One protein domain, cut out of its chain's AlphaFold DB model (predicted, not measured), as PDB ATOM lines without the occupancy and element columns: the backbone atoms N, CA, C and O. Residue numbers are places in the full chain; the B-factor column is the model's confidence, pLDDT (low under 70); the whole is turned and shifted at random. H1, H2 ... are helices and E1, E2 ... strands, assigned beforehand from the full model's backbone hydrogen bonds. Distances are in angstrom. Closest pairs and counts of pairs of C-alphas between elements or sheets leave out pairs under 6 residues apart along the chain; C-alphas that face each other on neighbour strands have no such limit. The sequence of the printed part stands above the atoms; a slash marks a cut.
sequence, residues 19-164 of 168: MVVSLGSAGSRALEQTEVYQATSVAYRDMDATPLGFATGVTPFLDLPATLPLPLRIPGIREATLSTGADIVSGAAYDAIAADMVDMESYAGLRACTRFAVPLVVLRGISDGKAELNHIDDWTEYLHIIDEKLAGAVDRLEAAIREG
ATOM      1  N   MET A  19      40.384   2.144  24.185       95.88
ATOM      2  CA  MET A  19      39.346   2.775  23.377       95.88
ATOM      3  C   MET A  19      37.950   2.436  23.916       95.88
ATOM      4  O   MET A  19      37.738   1.379  24.511       95.88
ATOM      5  N   VAL A  20      36.978   3.310  23.654       97.75
ATOM      6  CA  VAL A  20      35.542   3.028  23.796       97.75
ATOM      7  C   VAL A  20      34.917   2.881  22.410       97.75
ATOM      8  O   VAL A  20      35.248   3.627  21.490       97.75
ATOM      9  N   VAL A  21      33.981   1.945  22.269       98.00
ATOM     10  CA  VAL A  21      33.150   1.792  21.069       98.00
ATOM     11  C   VAL A  21      31.707   2.108  21.449       98.00
ATOM     12  O   VAL A  21      31.119   1.412  22.273       98.00
ATOM     13  N   SER A  22      31.139   3.165  20.869       98.25
ATOM     14  CA  SER A  22      29.701   3.434  20.930       98.25
ATOM     15  C   SER A  22      29.058   2.906  19.658       98.25
ATOM     16  O   SER A  22      29.351   3.384  18.567       98.25
ATOM     17  N   LEU A  23      28.160   1.937  19.786       98.25
ATOM     18  CA  LEU A  23      27.436   1.344  18.665       98.25
ATOM     19  C   LEU A  23      25.931   1.308  18.933       98.25
ATOM     20  O   LEU A  23      25.520   1.284  20.091       98.25
ATOM     21  N   GLY A  24      25.130   1.362  17.874       98.00
ATOM     22  CA  GLY A  24      23.673   1.444  17.959       98.00
ATOM     23  C   GLY A  24      23.052   1.807  16.615       98.00
ATOM     24  O   GLY A  24      23.743   1.825  15.594       98.00
ATOM     25  N   SER A  25      21.758   2.104  16.610       97.81
ATOM     26  CA  SER A  25      21.064   2.618  15.431       97.81
ATOM     27  C   SER A  25      21.110   4.149  15.341       97.81
ATOM     28  O   SER A  25      21.467   4.831  16.302       97.81
ATOM     29  N   ALA A  26      20.805   4.677  14.158       98.44
ATOM     30  CA  ALA A  26      20.683   6.102  13.871       98.44
ATOM     31  C   ALA A  26      19.620   6.352  12.798       98.44
ATOM     32  O   ALA A  26      19.362   5.496  11.947       98.44
ATOM     33  N   GLY A  27      19.088   7.570  12.790       98.19
ATOM     34  CA  GLY A  27      18.232   8.058  11.716       98.19
ATOM     35  C   GLY A  27      19.045   8.715  10.599       98.19
ATOM     36  O   GLY A  27      20.067   9.366  10.844       98.19
ATOM     37  N   SER A  28      18.603   8.563   9.352       98.25
ATOM     38  CA  SER A  28      19.102   9.345   8.219       98.25
ATOM     39  C   SER A  28      18.090   9.405   7.078       98.25
ATOM     40  O   SER A  28      17.543   8.391   6.643       98.25
ATOM     41  N   ARG A  29      17.912  10.606   6.515       96.25
ATOM     42  CA  ARG A  29      17.149  10.811   5.271       96.25
ATOM     43  C   ARG A  29      17.944  10.556   3.990       96.25
ATOM     44  O   ARG A  29      17.349  10.447   2.921       96.25
ATOM     45  N   ALA A  30      19.275  10.532   4.077       96.25
ATOM     46  CA  ALA A  30      20.168  10.533   2.915       96.25
ATOM     47  C   ALA A  30      20.946   9.224   2.759       96.25
ATOM     48  O   ALA A  30      21.182   8.779   1.635       96.25
ATOM     49  N   LEU A  31      21.349   8.609   3.872       98.12
ATOM     50  CA  LEU A  31      22.139   7.387   3.861       98.12
ATOM     51  C   LEU A  31      21.283   6.161   3.527       98.12
ATOM     52  O   LEU A  31      20.059   6.141   3.676       98.12
ATOM     53  N   GLU A  32      21.958   5.116   3.061       97.56
ATOM     54  CA  GLU A  32      21.328   3.835   2.753       97.56
ATOM     55  C   GLU A  32      20.736   3.200   4.022       97.56
ATOM     56  O   GLU A  32      21.451   2.938   4.989       97.56
ATOM     57  N   GLN A  33      19.422   2.953   4.003       95.88
ATOM     58  CA  GLN A  33      18.708   2.258   5.075       95.88
ATOM     59  C   GLN A  33      19.301   0.868   5.292       95.88
ATOM     60  O   GLN A  33      19.680   0.195   4.333       95.88
ATOM     61  N   THR A  34      19.348   0.424   6.545       95.62
ATOM     62  CA  THR A  34      19.954  -0.841   6.989       95.62
ATOM     63  C   THR A  34      21.462  -0.957   6.752       95.62
ATOM     64  O   THR A  34      22.012  -2.039   6.920       95.62
ATOM     65  N   GLU A  35      22.167   0.104   6.352       98.31
ATOM     66  CA  GLU A  35      23.629   0.090   6.211       98.31
ATOM     67  C   GLU A  35      24.324   0.633   7.469       98.31
ATOM     68  O   GLU A  35      23.755   1.447   8.197       98.31
ATOM     69  N   VAL A  36      25.550   0.165   7.741       98.69
ATOM     70  CA  VAL A  36      26.369   0.597   8.886       98.69
ATOM     71  C   VAL A  36      27.448   1.582   8.448       98.69
ATOM     72  O   VAL A  36      28.200   1.330   7.505       98.69
ATOM     73  N   TYR A  37      27.562   2.673   9.200       98.88
ATOM     74  CA  TYR A  37      28.552   3.726   9.009       98.88
ATOM     75  C   TYR A  37      29.385   3.926  10.277       98.88
ATOM     76  O   TYR A  37      28.902   3.749  11.397       98.88
ATOM     77  N   GLN A  38      30.637   4.340  10.100       98.81
ATOM     78  CA  GLN A  38      31.467   4.893  11.164       98.81
ATOM     79  C   GLN A  38      31.390   6.421  11.132       98.81
ATOM     80  O   GLN A  38      31.512   7.035  10.067       98.81
ATOM     81  N   ALA A  39      31.188   7.047  12.293       98.75
ATOM     82  CA  ALA A  39      31.115   8.500  12.351       98.75
ATOM     83  C   ALA A  39      32.514   9.124  12.223       98.75
ATOM     84  O   ALA A  39      33.447   8.749  12.933       98.75
ATOM     85  N   THR A  40      32.656  10.110  11.340       98.75
ATOM     86  CA  THR A  40      33.917  10.841  11.114       98.75
ATOM     87  C   THR A  40      34.060  12.065  12.003       98.75
ATOM     88  O   THR A  40      35.168  12.520  12.294       98.75
ATOM     89  N   SER A  41      32.924  12.607  12.427       98.81
ATOM     90  CA  SER A  41      32.802  13.741  13.323       98.81
ATOM     91  C   SER A  41      31.421  13.741  13.968       98.81
ATOM     92  O   SER A  41      30.497  13.102  13.458       98.81
ATOM     93  N   VAL A  42      31.288  14.448  15.088       98.75
ATOM     94  CA  VAL A  42      30.023  14.583  15.809       98.75
ATOM     95  C   VAL A  42      29.779  16.029  16.242       98.75
ATOM     96  O   VAL A  42      30.682  16.695  16.753       98.75
ATOM     97  N   ALA A  43      28.556  16.514  16.043       98.62
ATOM     98  CA  ALA A  43      28.078  17.816  16.513       98.62
ATOM     99  C   ALA A  43      26.973  17.655  17.572       98.62
ATOM    100  O   ALA A  43      26.290  16.631  17.591       98.62
ATOM    101  N   TYR A  44      26.769  18.668  18.422       98.50
ATOM    102  CA  TYR A  44      25.677  18.695  19.405       98.50
ATOM    103  C   TYR A  44      24.587  19.684  18.978       98.50
ATOM    104  O   TYR A  44      24.764  20.893  19.131       98.50
ATOM    105  N   ARG A  45      23.476  19.185  18.418       98.12
ATOM    106  CA  ARG A  45      22.437  20.048  17.821       98.12
ATOM    107  C   ARG A  45      21.646  20.860  18.843       98.12
ATOM    108  O   ARG A  45      21.218  21.958  18.513       98.12
ATOM    109  N   ASP A  46      21.522  20.376  20.078       97.94
ATOM    110  CA  ASP A  46      20.755  21.086  21.113       97.94
ATOM    111  C   ASP A  46      21.516  22.287  21.704       97.94
ATOM    112  O   ASP A  46      20.944  23.089  22.442       97.94
ATOM    113  N   MET A  47      22.821  22.413  21.433       98.00
ATOM    114  CA  MET A  47      23.621  23.503  21.984       98.00
ATOM    115  C   MET A  47      23.384  24.802  21.211       98.00
ATOM    116  O   MET A  47      24.083  25.104  20.244       98.00
ATOM    117  N   ASP A  48      22.449  25.618  21.692       97.62
ATOM    118  CA  ASP A  48      22.228  26.976  21.198       97.62
ATOM    119  C   ASP A  48      22.576  28.033  22.260       97.62
ATOM    120  O   ASP A  48      21.840  28.268  23.219       97.62
ATOM    121  N   ALA A  49      23.729  28.681  22.082       98.00
ATOM    122  CA  ALA A  49      24.157  29.845  22.858       98.00
ATOM    123  C   ALA A  49      24.180  31.131  22.007       98.00
ATOM    124  O   ALA A  49      24.825  32.116  22.382       98.00
ATOM    125  N   THR A  50      23.465  31.155  20.875       98.12
ATOM    126  CA  THR A  50      23.372  32.330  19.995       98.12
ATOM    127  C   THR A  50      22.796  33.579  20.672       98.12
ATOM    128  O   THR A  50      23.302  34.663  20.368       98.12
ATOM    129  N   PRO A  51      21.874  33.509  21.665       98.31
ATOM    130  CA  PRO A  51      21.452  34.704  22.403       98.31
ATOM    131  C   PRO A  51      22.589  35.394  23.173       98.31
ATOM    132  O   PRO A  51      22.478  36.567  23.521       98.31
ATOM    133  N   LEU A  52      23.683  34.673  23.438       97.38
ATOM    134  CA  LEU A  52      24.889  35.181  24.094       97.38
ATOM    135  C   LEU A  52      26.002  35.545  23.090       97.38
ATOM    136  O   LEU A  52      27.097  35.912  23.509       97.38
ATOM    137  N   GLY A  53      25.743  35.449  21.781       97.69
ATOM    138  CA  GLY A  53      26.689  35.793  20.714       97.69
ATOM    139  C   GLY A  53      27.634  34.667  20.277       97.69
ATOM    140  O   GLY A  53      28.565  34.930  19.517       97.69
ATOM    141  N   PHE A  54      27.420  33.427  20.727       98.00
ATOM    142  CA  PHE A  54      28.187  32.264  20.261       98.00
ATOM    143  C   PHE A  54      27.576  31.673  18.985       98.00
ATOM    144  O   PHE A  54      26.376  31.787  18.752       98.00
ATOM    145  N   ALA A  55      28.389  31.014  18.159       96.81
ATOM    146  CA  ALA A  55      27.876  30.266  17.012       96.81
ATOM    147  C   ALA A  55      27.045  29.049  17.465       96.81
ATOM    148  O   ALA A  55      27.339  28.440  18.497       96.81
ATOM    149  N   THR A  56      26.033  28.668  16.680       96.81
ATOM    150  CA  THR A  56      25.227  27.458  16.914       96.81
ATOM    151  C   THR A  56      26.119  26.221  17.065       96.81
ATOM    152  O   THR A  56      27.086  26.048  16.322       96.81
ATOM    153  N   GLY A  57      25.813  25.366  18.041       97.00
ATOM    154  CA  GLY A  57      26.569  24.153  18.355       97.00
ATOM    155  C   GLY A  57      27.823  24.373  19.210       97.00
ATOM    156  O   GLY A  57      28.383  23.404  19.719       97.00
ATOM    157  N   VAL A  58      28.281  25.618  19.415       98.19
ATOM    158  CA  VAL A  58      29.463  25.908  20.246       98.19
ATOM    159  C   VAL A  58      29.072  25.997  21.720       98.19
ATOM    160  O   VAL A  58      28.272  26.843  22.114       98.19
ATOM    161  N   THR A  59      29.689  25.160  22.559       97.69
ATOM    162  CA  THR A  59      29.539  25.241  24.019       97.69
ATOM    163  C   THR A  59      30.432  26.352  24.594       97.69
ATOM    164  O   THR A  59      31.658  26.273  24.455       97.69
ATOM    165  N   PRO A  60      29.872  27.369  25.280       97.81
ATOM    166  CA  PRO A  60      30.660  28.441  25.886       97.81
ATOM    167  C   PRO A  60      31.742  27.931  26.846       97.81
ATOM    168  O   PRO A  60      31.526  26.978  27.594       97.81
ATOM    169  N   PHE A  61      32.901  28.600  26.843       96.06
ATOM    170  CA  PHE A  61      34.060  28.334  27.717       96.06
ATOM    171  C   PHE A  61      34.716  26.954  27.576       96.06
ATOM    172  O   PHE A  61      35.623  26.635  28.342       96.06
ATOM    173  N   LEU A  62      34.288  26.143  26.605       95.00
ATOM    174  CA  LEU A  62      34.830  24.804  26.405       95.00
ATOM    175  C   LEU A  62      36.030  24.763  25.445       95.00
ATOM    176  O   LEU A  62      36.733  23.760  25.418       95.00
ATOM    177  N   ASP A  63      36.261  25.846  24.693       94.62
ATOM    178  CA  ASP A  63      37.322  25.976  23.677       94.62
ATOM    179  C   ASP A  63      37.340  24.814  22.667       94.62
ATOM    180  O   ASP A  63      38.377  24.280  22.278       94.62
ATOM    181  N   LEU A  64      36.141  24.383  22.272       96.25
ATOM    182  CA  LEU A  64      35.928  23.325  21.298       96.25
ATOM    183  C   LEU A  64      35.068  23.839  20.138       96.25
ATOM    184  O   LEU A  64      34.145  24.627  20.367       96.25
ATOM    185  N   PRO A  65      35.335  23.389  18.898       97.56
ATOM    186  CA  PRO A  65      34.482  23.708  17.760       97.56
ATOM    187  C   PRO A  65      33.106  23.040  17.897       97.56
ATOM    188  O   PRO A  65      32.947  22.057  18.622       97.56
ATOM    189  N   ALA A  66      32.118  23.534  17.143       97.81
ATOM    190  CA  ALA A  66      30.759  22.976  17.115       97.81
ATOM    191  C   ALA A  66      30.703  21.513  16.630       97.81
ATOM    192  O   ALA A  66      29.785  20.767  16.970       97.81
ATOM    193  N   THR A  67      31.695  21.104  15.838       98.44
ATOM    194  CA  THR A  67      31.828  19.751  15.299       98.44
ATOM    195  C   THR A  67      33.181  19.188  15.699       98.44
ATOM    196  O   THR A  67      34.223  19.750  15.362       98.44
ATOM    197  N   LEU A  68      33.165  18.072  16.421       98.38
ATOM    198  CA  LEU A  68      34.361  17.422  16.938       98.38
ATOM    199  C   LEU A  68      34.775  16.257  16.035       98.38
ATOM    200  O   LEU A  68      33.933  15.408  15.733       98.38
ATOM    201  N   PRO A  69      36.049  16.174  15.613       98.06
ATOM    202  CA  PRO A  69      36.520  15.059  14.807       98.06
ATOM    203  C   PRO A  69      36.596  13.775  15.638       98.06
ATOM    204  O   PRO A  69      37.022  13.779  16.793       98.06
ATOM    205  N   LEU A  70      36.245  12.657  15.011       97.88
ATOM    206  CA  LEU A  70      36.547  11.313  15.489       97.88
ATOM    207  C   LEU A  70      37.676  10.803  14.589       97.88
ATOM    208  O   LEU A  70      37.438  10.674  13.394       97.88
ATOM    209  N   PRO A  71      38.913  10.602  15.072       94.19
ATOM    210  CA  PRO A  71      40.066  10.394  14.185       94.19
ATOM    211  C   PRO A  71      40.261   8.942  13.726       94.19
ATOM    212  O   PRO A  71      40.888   8.708  12.698       94.19
ATOM    213  N   LEU A  72      39.741   7.965  14.471       95.50
ATOM    214  CA  LEU A  72      39.944   6.546  14.179       95.50
ATOM    215  C   LEU A  72      39.126   6.110  12.957       95.50
ATOM    216  O   LEU A  72      37.959   6.478  12.822       95.50
ATOM    217  N   ARG A  73      39.744   5.333  12.060       96.31
ATOM    218  CA  ARG A  73      39.125   4.844  10.819       96.31
ATOM    219  C   ARG A  73      39.303   3.342  10.683       96.31
ATOM    220  O   ARG A  73      40.418   2.865  10.507       96.31
ATOM    221  N   ILE A  74      38.198   2.608  10.740       97.81
ATOM    222  CA  ILE A  74      38.165   1.165  10.495       97.81
ATOM    223  C   ILE A  74      38.081   0.942   8.977       97.81
ATOM    224  O   ILE A  74      37.108   1.379   8.354       97.81
ATOM    225  N   PRO A  75      39.061   0.271   8.348       97.19
ATOM    226  CA  PRO A  75      39.027   0.020   6.913       97.19
ATOM    227  C   PRO A  75      37.794  -0.775   6.471       97.19
ATOM    228  O   PRO A  75      37.394  -1.768   7.083       97.19
ATOM    229  N   GLY A  76      37.202  -0.354   5.355       96.94
ATOM    230  CA  GLY A  76      36.064  -1.042   4.747       96.94
ATOM    231  C   GLY A  76      34.719  -0.820   5.444       96.94
ATOM    232  O   GLY A  76      33.768  -1.519   5.103       96.94
ATOM    233  N   ILE A  77      34.622   0.131   6.377       98.44
ATOM    234  CA  ILE A  77      33.345   0.649   6.890       98.44
ATOM    235  C   ILE A  77      33.102   2.035   6.288       98.44
ATOM    236  O   ILE A  77      34.005   2.875   6.282       98.44
ATOM    237  N   ARG A  78      31.895   2.278   5.769       98.56
ATOM    238  CA  ARG A  78      31.531   3.565   5.157       98.56
ATOM    239  C   ARG A  78      31.560   4.689   6.189       98.56
ATOM    240  O   ARG A  78      31.284   4.472   7.363       98.56
ATOM    241  N   GLU A  79      31.879   5.891   5.739       98.75
ATOM    242  CA  GLU A  79      32.041   7.074   6.583       98.75
ATOM    243  C   GLU A  79      30.836   8.011   6.464       98.75
ATOM    244  O   GLU A  79      30.295   8.182   5.375       98.75
ATOM    245  N   ALA A  80      30.435   8.623   7.579       98.81
ATOM    246  CA  ALA A  80      29.367   9.623   7.629       98.81
ATOM    247  C   ALA A  80      29.594  10.620   8.776       98.81
ATOM    248  O   ALA A  80      30.258  10.309   9.767       98.81
ATOM    249  N   THR A  81      29.051  11.828   8.664       98.88
ATOM    250  CA  THR A  81      29.020  12.820   9.750       98.88
ATOM    251  C   THR A  81      27.800  12.610  10.650       98.88
ATOM    252  O   THR A  81      26.747  12.178  10.183       98.88
ATOM    253  N   LEU A  82      27.927  12.902  11.949       98.88
ATOM    254  CA  LEU A  82      26.884  12.633  12.944       98.88
ATOM    255  C   LEU A  82      26.444  13.899  13.689       98.88
ATOM    256  O   LEU A  82      27.256  14.742  14.068       98.88
ATOM    257  N   SER A  83      25.149  13.997  13.966       98.81
ATOM    258  CA  SER A  83      24.575  14.981  14.879       98.81
ATOM    259  C   SER A  83      23.898  14.283  16.057       98.81
ATOM    260  O   SER A  83      23.035  13.434  15.865       98.81
ATOM    261  N   THR A  84      24.252  14.661  17.281       98.81
ATOM    262  CA  THR A  84      23.625  14.164  18.512       98.81
ATOM    263  C   THR A  84      22.733  15.239  19.129       98.81
ATOM    264  O   THR A  84      23.104  16.413  19.117       98.81
ATOM    265  N   GLY A  85      21.605  14.843  19.714       98.38
ATOM    266  CA  GLY A  85      20.649  15.698  20.425       98.38
ATOM    267  C   GLY A  85      19.602  14.848  21.141       98.38
ATOM    268  O   GLY A  85      19.593  13.633  20.984       98.38
ATOM    269  N   ALA A  86      18.753  15.450  21.962       97.38
ATOM    270  CA  ALA A  86      17.841  14.708  22.834       97.38
ATOM    271  C   ALA A  86      16.521  14.278  22.164       97.38
ATOM    272  O   ALA A  86      15.736  13.550  22.772       97.38
ATOM    273  N   ASP A  87      16.248  14.748  20.950       96.88
ATOM    274  CA  ASP A  87      15.029  14.474  20.192       96.88
ATOM    275  C   ASP A  87      15.191  13.326  19.181       96.88
ATOM    276  O   ASP A  87      16.279  13.074  18.662       96.88
ATOM    277  N   ILE A  88      14.080  12.659  18.859       96.50
ATOM    278  CA  ILE A  88      13.982  11.803  17.670       96.50
ATOM    279  C   ILE A  88      13.674  12.708  16.475       96.50
ATOM    280  O   ILE A  88      12.683  13.440  16.486       96.50
ATOM    281  N   VAL A  89      14.497  12.630  15.433       97.19
ATOM    282  CA  VAL A  89      14.349  13.448  14.224       97.19
ATOM    283  C   VAL A  89      13.531  12.692  13.183       97.19
ATOM    284  O   VAL A  89      13.848  11.559  12.829       97.19
ATOM    285  N   SER A  90      12.503  13.342  12.643       96.69
ATOM    286  CA  SER A  90      11.621  12.771  11.625       96.69
ATOM    287  C   SER A  90      11.161  13.840  10.628       96.69
ATOM    288  O   SER A  90      11.087  15.027  10.961       96.69
ATOM    289  N   GLY A  91      10.852  13.428   9.396       95.25
ATOM    290  CA  GLY A  91      10.265  14.298   8.374       95.25
ATOM    291  C   GLY A  91      11.082  15.568   8.103       95.25
ATOM    292  O   GLY A  91      12.301  15.523   7.928       95.25
ATOM    293  N   ALA A  92      10.408  16.720   8.082       96.44
ATOM    294  CA  ALA A  92      11.027  18.014   7.783       96.44
ATOM    295  C   ALA A  92      12.065  18.472   8.829       96.44
ATOM    296  O   ALA A  92      12.861  19.363   8.544       96.44
ATOM    297  N   ALA A  93      12.124  17.858  10.020       96.56
ATOM    298  CA  ALA A  93      13.128  18.209  11.030       96.56
ATOM    299  C   ALA A  93      14.567  17.976  10.533       96.56
ATOM    300  O   ALA A  93      15.486  18.694  10.927       96.56
ATOM    301  N   TYR A  94      14.762  17.037   9.600       97.50
ATOM    302  CA  TYR A  94      16.059  16.815   8.965       97.50
ATOM    303  C   TYR A  94      16.559  18.020   8.147       97.50
ATOM    304  O   TYR A  94      17.762  18.109   7.900       97.50
ATOM    305  N   ASP A  95      15.694  18.953   7.727       96.31
ATOM    306  CA  ASP A  95      16.099  20.140   6.956       96.31
ATOM    307  C   ASP A  95      17.029  21.073   7.738       96.31
ATOM    308  O   ASP A  95      17.874  21.739   7.143       96.31
ATOM    309  N   ALA A  96      16.916  21.078   9.067       95.62
ATOM    310  CA  ALA A  96      17.766  21.875   9.946       95.62
ATOM    311  C   ALA A  96      19.104  21.191  10.287       95.62
ATOM    312  O   ALA A  96      19.937  21.780  10.976       95.62
ATOM    313  N   ILE A  97      19.323  19.954   9.830       97.19
ATOM    314  CA  ILE A  97      20.471  19.136  10.223       97.19
ATOM    315  C   ILE A  97      21.445  19.013   9.056       97.19
ATOM    316  O   ILE A  97      21.120  18.480   7.998       97.19
ATOM    317  N   ALA A  98      22.666  19.504   9.278       96.06
ATOM    318  CA  ALA A  98      23.742  19.469   8.290       96.06
ATOM    319  C   ALA A  98      24.486  18.122   8.226       96.06
ATOM    320  O   ALA A  98      25.149  17.852   7.231       96.06
ATOM    321  N   ALA A  99      24.420  17.310   9.287       98.50
ATOM    322  CA  ALA A  99      25.086  16.010   9.345       98.50
ATOM    323  C   ALA A  99      24.318  14.933   8.560       98.50
ATOM    324  O   ALA A  99      23.103  15.020   8.395       98.50
ATOM    325  N   ASP A 100      25.027  13.889   8.134       98.69
ATOM    326  CA  ASP A 100      24.463  12.801   7.324       98.69
ATOM    327  C   ASP A 100      23.503  11.904   8.119       98.69
ATOM    328  O   ASP A 100      22.566  11.336   7.557       98.69
ATOM    329  N   MET A 101      23.734  11.759   9.425       98.69
ATOM    330  CA  MET A 101      22.926  10.937  10.329       98.69
ATOM    331  C   MET A 101      22.759  11.585  11.701       98.69
ATOM    332  O   MET A 101      23.495  12.506  12.074       98.69
ATOM    333  N   VAL A 102      21.785  11.082  12.458       98.81
ATOM    334  CA  VAL A 102      21.425  11.587  13.785       98.81
ATOM    335  C   VAL A 102      21.333  10.474  14.818       98.81
ATOM    336  O   VAL A 102      20.833   9.387  14.536       98.81
ATOM    337  N   ASP A 103      21.787  10.759  16.033       98.69
ATOM    338  CA  ASP A 103      21.569   9.911  17.207       98.69
ATOM    339  C   ASP A 103      21.287  10.756  18.459       98.69
ATOM    340  O   ASP A 103      21.062  11.974  18.361       98.69
ATOM    341  N   MET A 104      21.291  10.105  19.628       98.50
ATOM    342  CA  MET A 104      20.993  10.737  20.913       98.50
ATOM    343  C   MET A 104      22.113  10.600  21.963       98.50
ATOM    344  O   MET A 104      22.041  11.204  23.034       98.50
ATOM    345  N   GLU A 105      23.206   9.888  21.658       98.44
ATOM    346  CA  GLU A 105      24.224   9.523  22.653       98.44
ATOM    347  C   GLU A 105      25.652   9.953  22.301       98.44
ATOM    348  O   GLU A 105      26.438  10.253  23.209       98.44
ATOM    349  N   SER A 106      26.038   9.956  21.020       98.56
ATOM    350  CA  SER A 106      27.461   9.935  20.638       98.56
ATOM    351  C   SER A 106      28.257  11.140  21.112       98.56
ATOM    352  O   SER A 106      29.376  10.968  21.594       98.56
ATOM    353  N   TYR A 107      27.699  12.351  21.039       98.44
ATOM    354  CA  TYR A 107      28.382  13.542  21.549       98.44
ATOM    355  C   TYR A 107      28.642  13.444  23.058       98.44
ATOM    356  O   TYR A 107      29.754  13.709  23.514       98.44
ATOM    357  N   ALA A 108      27.656  12.999  23.846       98.06
ATOM    358  CA  ALA A 108      27.836  12.796  25.283       98.06
ATOM    359  C   ALA A 108      28.895  11.717  25.568       98.06
ATOM    360  O   ALA A 108      29.737  11.889  26.457       98.06
ATOM    361  N   GLY A 109      28.900  10.646  24.767       98.19
ATOM    362  CA  GLY A 109      29.935   9.615  24.775       98.19
ATOM    363  C   GLY A 109      31.330  10.188  24.526       98.19
ATOM    364  O   GLY A 109      32.251   9.941  25.308       98.19
ATOM    365  N   LEU A 110      31.475  11.019  23.491       98.12
ATOM    366  CA  LEU A 110      32.731  11.676  23.143       98.12
ATOM    367  C   LEU A 110      33.217  12.576  24.274       98.12
ATOM    368  O   LEU A 110      34.370  12.469  24.682       98.12
ATOM    369  N   ARG A 111      32.344  13.421  24.835       97.75
ATOM    370  CA  ARG A 111      32.702  14.314  25.946       97.75
ATOM    371  C   ARG A 111      33.199  13.546  27.171       97.75
ATOM    372  O   ARG A 111      34.182  13.967  27.785       97.75
ATOM    373  N   ALA A 112      32.568  12.418  27.504       98.12
ATOM    374  CA  ALA A 112      33.044  11.542  28.571       98.12
ATOM    375  C   ALA A 112      34.432  10.972  28.240       98.12
ATOM    376  O   ALA A 112      35.345  11.103  29.047       98.12
ATOM    377  N   CYS A 113      34.625  10.420  27.042       98.00
ATOM    378  CA  CYS A 113      35.900   9.834  26.619       98.00
ATOM    379  C   CYS A 113      37.044  10.867  26.584       98.00
ATOM    380  O   CYS A 113      38.134  10.601  27.093       98.00
ATOM    381  N   THR A 114      36.778  12.089  26.099       96.38
ATOM    382  CA  THR A 114      37.744  13.203  26.107       96.38
ATOM    383  C   THR A 114      38.235  13.519  27.520       96.38
ATOM    384  O   THR A 114      39.424  13.758  27.708       96.38
ATOM    385  N   ARG A 115      37.355  13.489  28.533       96.81
ATOM    386  CA  ARG A 115      37.731  13.787  29.928       96.81
ATOM    387  C   ARG A 115      38.789  12.826  30.485       96.81
ATOM    388  O   ARG A 115      39.557  13.247  31.350       96.81
ATOM    389  N   PHE A 116      38.818  11.585  30.003       97.75
ATOM    390  CA  PHE A 116      39.738  10.529  30.444       97.75
ATOM    391  C   PHE A 116      40.844  10.223  29.420       97.75
ATOM    392  O   PHE A 116      41.566   9.245  29.586       97.75
ATOM    393  N   ALA A 117      40.977  11.029  28.357       96.56
ATOM    394  CA  ALA A 117      41.928  10.797  27.263       96.56
ATOM    395  C   ALA A 117      41.836   9.373  26.667       96.56
ATOM    396  O   ALA A 117      42.846   8.720  26.373       96.56
ATOM    397  N   VAL A 118      40.599   8.894  26.506       97.38
ATOM    398  CA  VAL A 118      40.282   7.622  25.855       97.38
ATOM    399  C   VAL A 118      39.718   7.917  24.457       97.38
ATOM    400  O   VAL A 118      38.795   8.725  24.347       97.38
ATOM    401  N   PRO A 119      40.249   7.315  23.381       96.81
ATOM    402  CA  PRO A 119      39.671   7.409  22.042       96.81
ATOM    403  C   PRO A 119      38.253   6.824  21.965       96.81
ATOM    404  O   PRO A 119      37.933   5.858  22.660       96.81
ATOM    405  N   LEU A 120      37.422   7.374  21.078       97.94
ATOM    406  CA  LEU A 120      36.071   6.882  20.803       97.94
ATOM    407  C   LEU A 120      35.931   6.498  19.326       97.94
ATOM    408  O   LEU A 120      36.226   7.304  18.444       97.94
ATOM    409  N   VAL A 121      35.408   5.299  19.081       98.25
ATOM    410  CA  VAL A 121      34.821   4.890  17.799       98.25
ATOM    411  C   VAL A 121      33.304   4.929  17.928       98.25
ATOM    412  O   VAL A 121      32.751   4.477  18.931       98.25
ATOM    413  N   VAL A 122      32.631   5.443  16.901       98.75
ATOM    414  CA  VAL A 122      31.168   5.467  16.823       98.75
ATOM    415  C   VAL A 122      30.717   4.713  15.580       98.75
ATOM    416  O   VAL A 122      31.104   5.077  14.471       98.75
ATOM    417  N   LEU A 123      29.887   3.689  15.771       98.88
ATOM    418  CA  LEU A 123      29.267   2.895  14.712       98.88
ATOM    419  C   LEU A 123      27.749   3.065  14.767       98.88
ATOM    420  O   LEU A 123      27.142   2.965  15.838       98.88
ATOM    421  N   ARG A 124      27.123   3.331  13.624       98.81
ATOM    422  CA  ARG A 124      25.678   3.539  13.536       98.81
ATOM    423  C   ARG A 124      25.093   2.799  12.342       98.81
ATOM    424  O   ARG A 124      25.545   2.992  11.217       98.81
ATOM    425  N   GLY A 125      24.109   1.942  12.600       98.50
ATOM    426  CA  GLY A 125      23.273   1.350  11.558       98.50
ATOM    427  C   GLY A 125      22.041   2.207  11.301       98.50
ATOM    428  O   GLY A 125      21.384   2.620  12.253       98.50
ATOM    429  N   ILE A 126      21.723   2.484  10.039       98.38
ATOM    430  CA  ILE A 126      20.587   3.350   9.704       98.38
ATOM    431  C   ILE A 126      19.276   2.568   9.827       98.38
ATOM    432  O   ILE A 126      19.049   1.639   9.052       98.38
ATOM    433  N   SER A 127      18.443   2.927  10.806       96.25
ATOM    434  CA  SER A 127      17.155   2.273  11.098       96.25
ATOM    435  C   SER A 127      15.955   2.963  10.474       96.25
ATOM    436  O   SER A 127      14.959   2.304  10.200       96.25
ATOM    437  N   ASP A 128      16.035   4.276  10.280       95.38
ATOM    438  CA  ASP A 128      14.892   5.109   9.925       95.38
ATOM    439  C   ASP A 128      15.327   6.408   9.229       95.38
ATOM    440  O   ASP A 128      16.514   6.635   8.982       95.38
ATOM    441  N   GLY A 129      14.354   7.245   8.855       92.69
ATOM    442  CA  GLY A 129      14.568   8.579   8.284       92.69
ATOM    443  C   GLY A 129      14.298   8.696   6.781       92.69
ATOM    444  O   GLY A 129      14.142   9.808   6.278       92.69
ATOM    445  N   LYS A 130      14.165   7.577   6.049       89.94
ATOM    446  CA  LYS A 130      13.755   7.588   4.627       89.94
ATOM    447  C   LYS A 130      12.287   7.985   4.435       89.94
ATOM    448  O   LYS A 130      11.931   8.549   3.403       89.94
ATOM    449  N   ALA A 131      11.457   7.674   5.422       89.44
ATOM    450  CA  ALA A 131      10.081   8.122   5.541       89.44
ATOM    451  C   ALA A 131       9.873   8.726   6.934       89.44
ATOM    452  O   ALA A 131      10.680   8.514   7.840       89.44
ATOM    453  N   GLU A 132       8.801   9.498   7.084       89.00
ATOM    454  CA  GLU A 132       8.401  10.040   8.378       89.00
ATOM    455  C   GLU A 132       7.985   8.902   9.319       89.00
ATOM    456  O   GLU A 132       7.222   8.019   8.931       89.00
ATOM    457  N   LEU A 133       8.509   8.932  10.542       85.94
ATOM    458  CA  LEU A 133       8.157   8.016  11.621       85.94
ATOM    459  C   LEU A 133       6.733   8.293  12.116       85.94
ATOM    460  O   LEU A 133       6.413   9.422  12.489       85.94
ATOM    461  N   ASN A 134       5.908   7.252  12.179       81.00
ATOM    462  CA  ASN A 134       4.533   7.293  12.680       81.00
ATOM    463  C   ASN A 134       4.355   6.421  13.927       81.00
ATOM    464  O   ASN A 134       3.533   6.733  14.791       81.00
ATOM    465  N   HIS A 135       5.111   5.324  14.024       83.06
ATOM    466  CA  HIS A 135       5.048   4.383  15.138       83.06
ATOM    467  C   HIS A 135       6.441   3.864  15.518       83.06
ATOM    468  O   HIS A 135       7.396   3.983  14.755       83.06
ATOM    469  N   ILE A 136       6.563   3.252  16.699       78.38
ATOM    470  CA  ILE A 136       7.828   2.657  17.167       78.38
ATOM    471  C   ILE A 136       8.314   1.516  16.256       78.38
ATOM    472  O   ILE A 136       9.510   1.231  16.189       78.38
ATOM    473  N   ASP A 137       7.394   0.884  15.528       77.69
ATOM    474  CA  ASP A 137       7.703  -0.217  14.614       77.69
ATOM    475  C   ASP A 137       8.540   0.251  13.420       77.69
ATOM    476  O   ASP A 137       9.449  -0.466  13.016       77.69
ATOM    477  N   ASP A 138       8.332   1.488  12.955       77.31
ATOM    478  CA  ASP A 138       9.089   2.079  11.842       77.31
ATOM    479  C   ASP A 138      10.599   2.165  12.146       77.31
ATOM    480  O   ASP A 138      11.425   2.175  11.239       77.31
ATOM    481  N   TRP A 139      10.963   2.211  13.433       78.56
ATOM    482  CA  TRP A 139      12.346   2.165  13.912       78.56
ATOM    483  C   TRP A 139      12.816   0.734  14.215       78.56
ATOM    484  O   TRP A 139      13.960   0.370  13.928       78.56
ATOM    485  N   THR A 140      11.956  -0.097  14.815       85.31
ATOM    486  CA  THR A 140      12.364  -1.431  15.292       85.31
ATOM    487  C   THR A 140      12.418  -2.504  14.205       85.31
ATOM    488  O   THR A 140      13.138  -3.492  14.382       85.31
ATOM    489  N   GLU A 141      11.726  -2.309  13.076       87.44
ATOM    490  CA  GLU A 141      11.597  -3.290  11.986       87.44
ATOM    491  C   GLU A 141      12.955  -3.845  11.532       87.44
ATOM    492  O   GLU A 141      13.129  -5.058  11.380       87.44
ATOM    493  N   TYR A 142      13.956  -2.973  11.389       89.44
ATOM    494  CA  TYR A 142      15.254  -3.328  10.810       89.44
ATOM    495  C   TYR A 142      16.359  -3.612  11.825       89.44
ATOM    496  O   TYR A 142      17.489  -3.905  11.425       89.44
ATOM    497  N   LEU A 143      16.066  -3.583  13.129       93.31
ATOM    498  CA  LEU A 143      17.102  -3.754  14.155       93.31
ATOM    499  C   LEU A 143      17.821  -5.102  14.053       93.31
ATOM    500  O   LEU A 143      19.014  -5.164  14.323       93.31
ATOM    501  N   HIS A 144      17.142  -6.156  13.599       94.12
ATOM    502  CA  HIS A 144      17.754  -7.470  13.389       94.12
ATOM    503  C   HIS A 144      18.814  -7.472  12.267       94.12
ATOM    504  O   HIS A 144      19.843  -8.125  12.399       94.12
ATOM    505  N   ILE A 145      18.601  -6.706  11.189       95.75
ATOM    506  CA  ILE A 145      19.583  -6.548  10.100       95.75
ATOM    507  C   ILE A 145      20.752  -5.678  10.574       95.75
ATOM    508  O   ILE A 145      21.914  -5.946  10.266       95.75
ATOM    509  N   ILE A 146      20.438  -4.622  11.328       97.06
ATOM    510  CA  ILE A 146      21.437  -3.708  11.886       97.06
ATOM    511  C   ILE A 146      22.336  -4.431  12.887       97.06
ATOM    512  O   ILE A 146      23.543  -4.216  12.849       97.06
ATOM    513  N   ASP A 147      21.781  -5.298  13.733       97.75
ATOM    514  CA  ASP A 147      22.530  -6.125  14.683       97.75
ATOM    515  C   ASP A 147      23.574  -6.996  13.967       97.75
ATOM    516  O   ASP A 147      24.767  -6.889  14.258       97.75
ATOM    517  N   GLU A 148      23.159  -7.757  12.947       98.12
ATOM    518  CA  GLU A 148      24.064  -8.605  12.159       98.12
ATOM    519  C   GLU A 148      25.184  -7.783  11.497       98.12
ATOM    520  O   GLU A 148      26.367  -8.140  11.555       98.12
ATOM    521  N   LYS A 149      24.847  -6.637  10.901       98.44
ATOM    522  CA  LYS A 149      25.844  -5.775  10.254       98.44
ATOM    523  C   LYS A 149      26.766  -5.073  11.250       98.44
ATOM    524  O   LYS A 149      27.947  -4.893  10.951       98.44
ATOM    525  N   LEU A 150      26.263  -4.680  12.420       98.56
ATOM    526  CA  LEU A 150      27.083  -4.116  13.491       98.56
ATOM    527  C   LEU A 150      28.055  -5.161  14.041       98.56
ATOM    528  O   LEU A 150      29.210  -4.814  14.282       98.56
ATOM    529  N   ALA A 151      27.646  -6.426  14.162       98.50
ATOM    530  CA  ALA A 151      28.561  -7.513  14.503       98.50
ATOM    531  C   ALA A 151      29.703  -7.613  13.475       98.50
ATOM    532  O   ALA A 151      30.874  -7.565  13.848       98.50
ATOM    533  N   GLY A 152      29.385  -7.591  12.174       98.50
ATOM    534  CA  GLY A 152      30.406  -7.566  11.118       98.50
ATOM    535  C   GLY A 152      31.318  -6.327  11.151       98.50
ATOM    536  O   GLY A 152      32.501  -6.405  10.809       98.50
ATOM    537  N   ALA A 153      30.810  -5.170  11.585       98.50
ATOM    538  CA  ALA A 153      31.618  -3.970  11.805       98.50
ATOM    539  C   ALA A 153      32.574  -4.116  13.003       98.50
ATOM    540  O   ALA A 153      33.720  -3.664  12.935       98.50
ATOM    541  N   VAL A 154      32.137  -4.782  14.074       98.25
ATOM    542  CA  VAL A 154      32.976  -5.111  15.235       98.25
ATOM    543  C   VAL A 154      34.060  -6.131  14.862       98.25
ATOM    544  O   VAL A 154      35.210  -5.950  15.260       98.25
ATOM    545  N   ASP A 155      33.759  -7.123  14.022       98.44
ATOM    546  CA  ASP A 155      34.766  -8.071  13.517       98.44
ATOM    547  C   ASP A 155      35.867  -7.357  12.713       98.44
ATOM    548  O   ASP A 155      37.062  -7.628  12.872       98.44
ATOM    549  N   ARG A 156      35.483  -6.382  11.875       98.12
ATOM    550  CA  ARG A 156      36.434  -5.532  11.134       98.12
ATOM    551  C   ARG A 156      37.280  -4.671  12.061       98.12
ATOM    552  O   ARG A 156      38.471  -4.499  11.804       98.12
ATOM    553  N   LEU A 157      36.687  -4.141  13.129       97.44
ATOM    554  CA  LEU A 157      37.420  -3.411  14.157       97.44
ATOM    555  C   LEU A 157      38.471  -4.313  14.821       97.44
ATOM    556  O   LEU A 157      39.626  -3.913  14.949       97.44
ATOM    557  N   GLU A 158      38.100  -5.538  15.196       96.75
ATOM    558  CA  GLU A 158      39.027  -6.504  15.793       96.75
ATOM    559  C   GLU A 158      40.180  -6.849  14.837       96.75
ATOM    560  O   GLU A 158      41.343  -6.897  15.244       96.75
ATOM    561  N   ALA A 159      39.886  -7.062  13.549       97.25
ATOM    562  CA  ALA A 159      40.906  -7.273  12.522       97.25
ATOM    563  C   ALA A 159      41.851  -6.066  12.398       97.25
ATOM    564  O   ALA A 159      43.067  -6.236  12.475       97.25
ATOM    565  N   ALA A 160      41.310  -4.846  12.318       96.56
ATOM    566  CA  ALA A 160      42.102  -3.621  12.221       96.56
ATOM    567  C   ALA A 160      43.016  -3.404  13.442       96.56
ATOM    568  O   ALA A 160      44.151  -2.953  13.287       96.56
ATOM    569  N   ILE A 161      42.557  -3.759  14.648       95.19
ATOM    570  CA  ILE A 161      43.384  -3.734  15.865       95.19
ATOM    571  C   ILE A 161      44.516  -4.764  15.767       95.19
ATOM    572  O   ILE A 161      45.670  -4.424  16.021       95.19
ATOM    573  N   ARG A 162      44.214  -6.012  15.373       95.31
ATOM    574  CA  ARG A 162      45.220  -7.083  15.221       95.31
ATOM    575  C   ARG A 162      46.292  -6.743  14.184       95.31
ATOM    576  O   ARG A 162      47.450  -7.102  14.370       95.31
ATOM    577  N   GLU A 163      45.911  -6.039  13.125       95.50
ATOM    578  CA  GLU A 163      46.806  -5.593  12.053       95.50
ATOM    579  C   GLU A 163      47.559  -4.290  12.385       95.50
ATOM    580  O   GLU A 163      48.412  -3.858  11.611       95.50
ATOM    581  N   GLY A 164      47.281  -3.658  13.533       92.88
ATOM    582  CA  GLY A 164      47.929  -2.409  13.946       92.88
ATOM    583  C   GLY A 164      47.495  -1.181  13.137       92.88
ATOM    584  O   GLY A 164      48.215  -0.187  13.099       92.88
TER     585      GLY A 164
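Overview. This is residues 19 to 164 of the 168 residues of a protein of Halomonas saccharevitans (UniProt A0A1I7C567). A six-stranded sheet, E1 to E6, strongly twisted, curls round the helix H2, while the long helix H4 packs along strand E6. The long link of residues 45 to 66 makes one end of this flat body and H4 lies at the other; two short helices are added, H1 off the sheet and H3 grazing it. The printed part has 146 residues, with four named helices and six named strands in the order E1 E2 E3 E4 H1 E5 H2 E6 H3 H4; the class is mixed. The sheet is branched at E2 and has both parallel and antiparallel pairs. The whole is compact, with a radius of gyration of the C-alphas of 15.5 A and spans of 45 by 42 by 19 A.

Arrangement. Begin at the edge strand E1, residues 20 to 27, which bends by 53 degrees at residue 24; its parallel neighbour is E6, residues 120 to 128, with N 22 and O 121 2.8 A apart, within hydrogen-bond range. Next find E2, residues 36 to 44, which bends by 76 degrees at residue 40. On one side of E2 lie E6, antiparallel, with N 37 and O 124 at 2.9 A, and E3, residues 67 to 69, which forms a hairpin with E2, with N 42 and O 68 at 2.9 A. On the other side lies E4, residues 78 to 84, parallel to E2, with N 38 and O 78 at 2.8 A. E4, H1, residues 91 to 96, and E5, residues 101 to 103, make a strand-helix-strand unit, two parallel neighbour strands with a helix between, and its crossover is right-handed; N 83 and O 101 are 2.9 A apart. H1 is not on the sheet. H2, residues 106 to 115, is on the sheet, which curls round it; the closest C-alphas of H2 and E4 are those of Tyr 107 and Thr 84, 5.7 A. H3, residues 137 to 140, only grazes the sheet. H4, residues 143 to 162, has a height over the sheet of 9.1 A and runs along the strands, at 21 degrees to E6 on the local plane; it lies over E6 and only just not over E1, on which 2 of its C-alphas fall. The closest C-alphas of H4 and E6 are those of Ile 146 and Gly 125, 5.4 A. In H2 and H4 every O i to N i+4 pair is within hydrogen-bond range, in H1 0 of 2 but 3 of 3 O i to N i+3 pairs, and H3 is too short for an O i to N i+4 pair.

Along the chain. Find C-alpha 20 at (35.542, 3.028, 23.796), where E1 starts its 21.7 A. E2 covers 20.9 A, E4 18.8 A and H2 14.4 A; E3, E5, H1 and H3 are shorter. E6 runs 23.9 A to C-alpha 128 at (14.892, 5.109, 9.925). H4 runs 28.3 A, ending at C-alpha 162 at (45.220, -7.083, 15.221).

Size, cuts and confidence. The two C-alphas farthest apart are those of Pro 51 and Glu 163, 48.7 A. The printed part has no cut, and the link from E2 to E3, 22 residues, is long. The mean pLDDT of the printed part is 96.3, that of H3 is 80, and no printed residue is under 70.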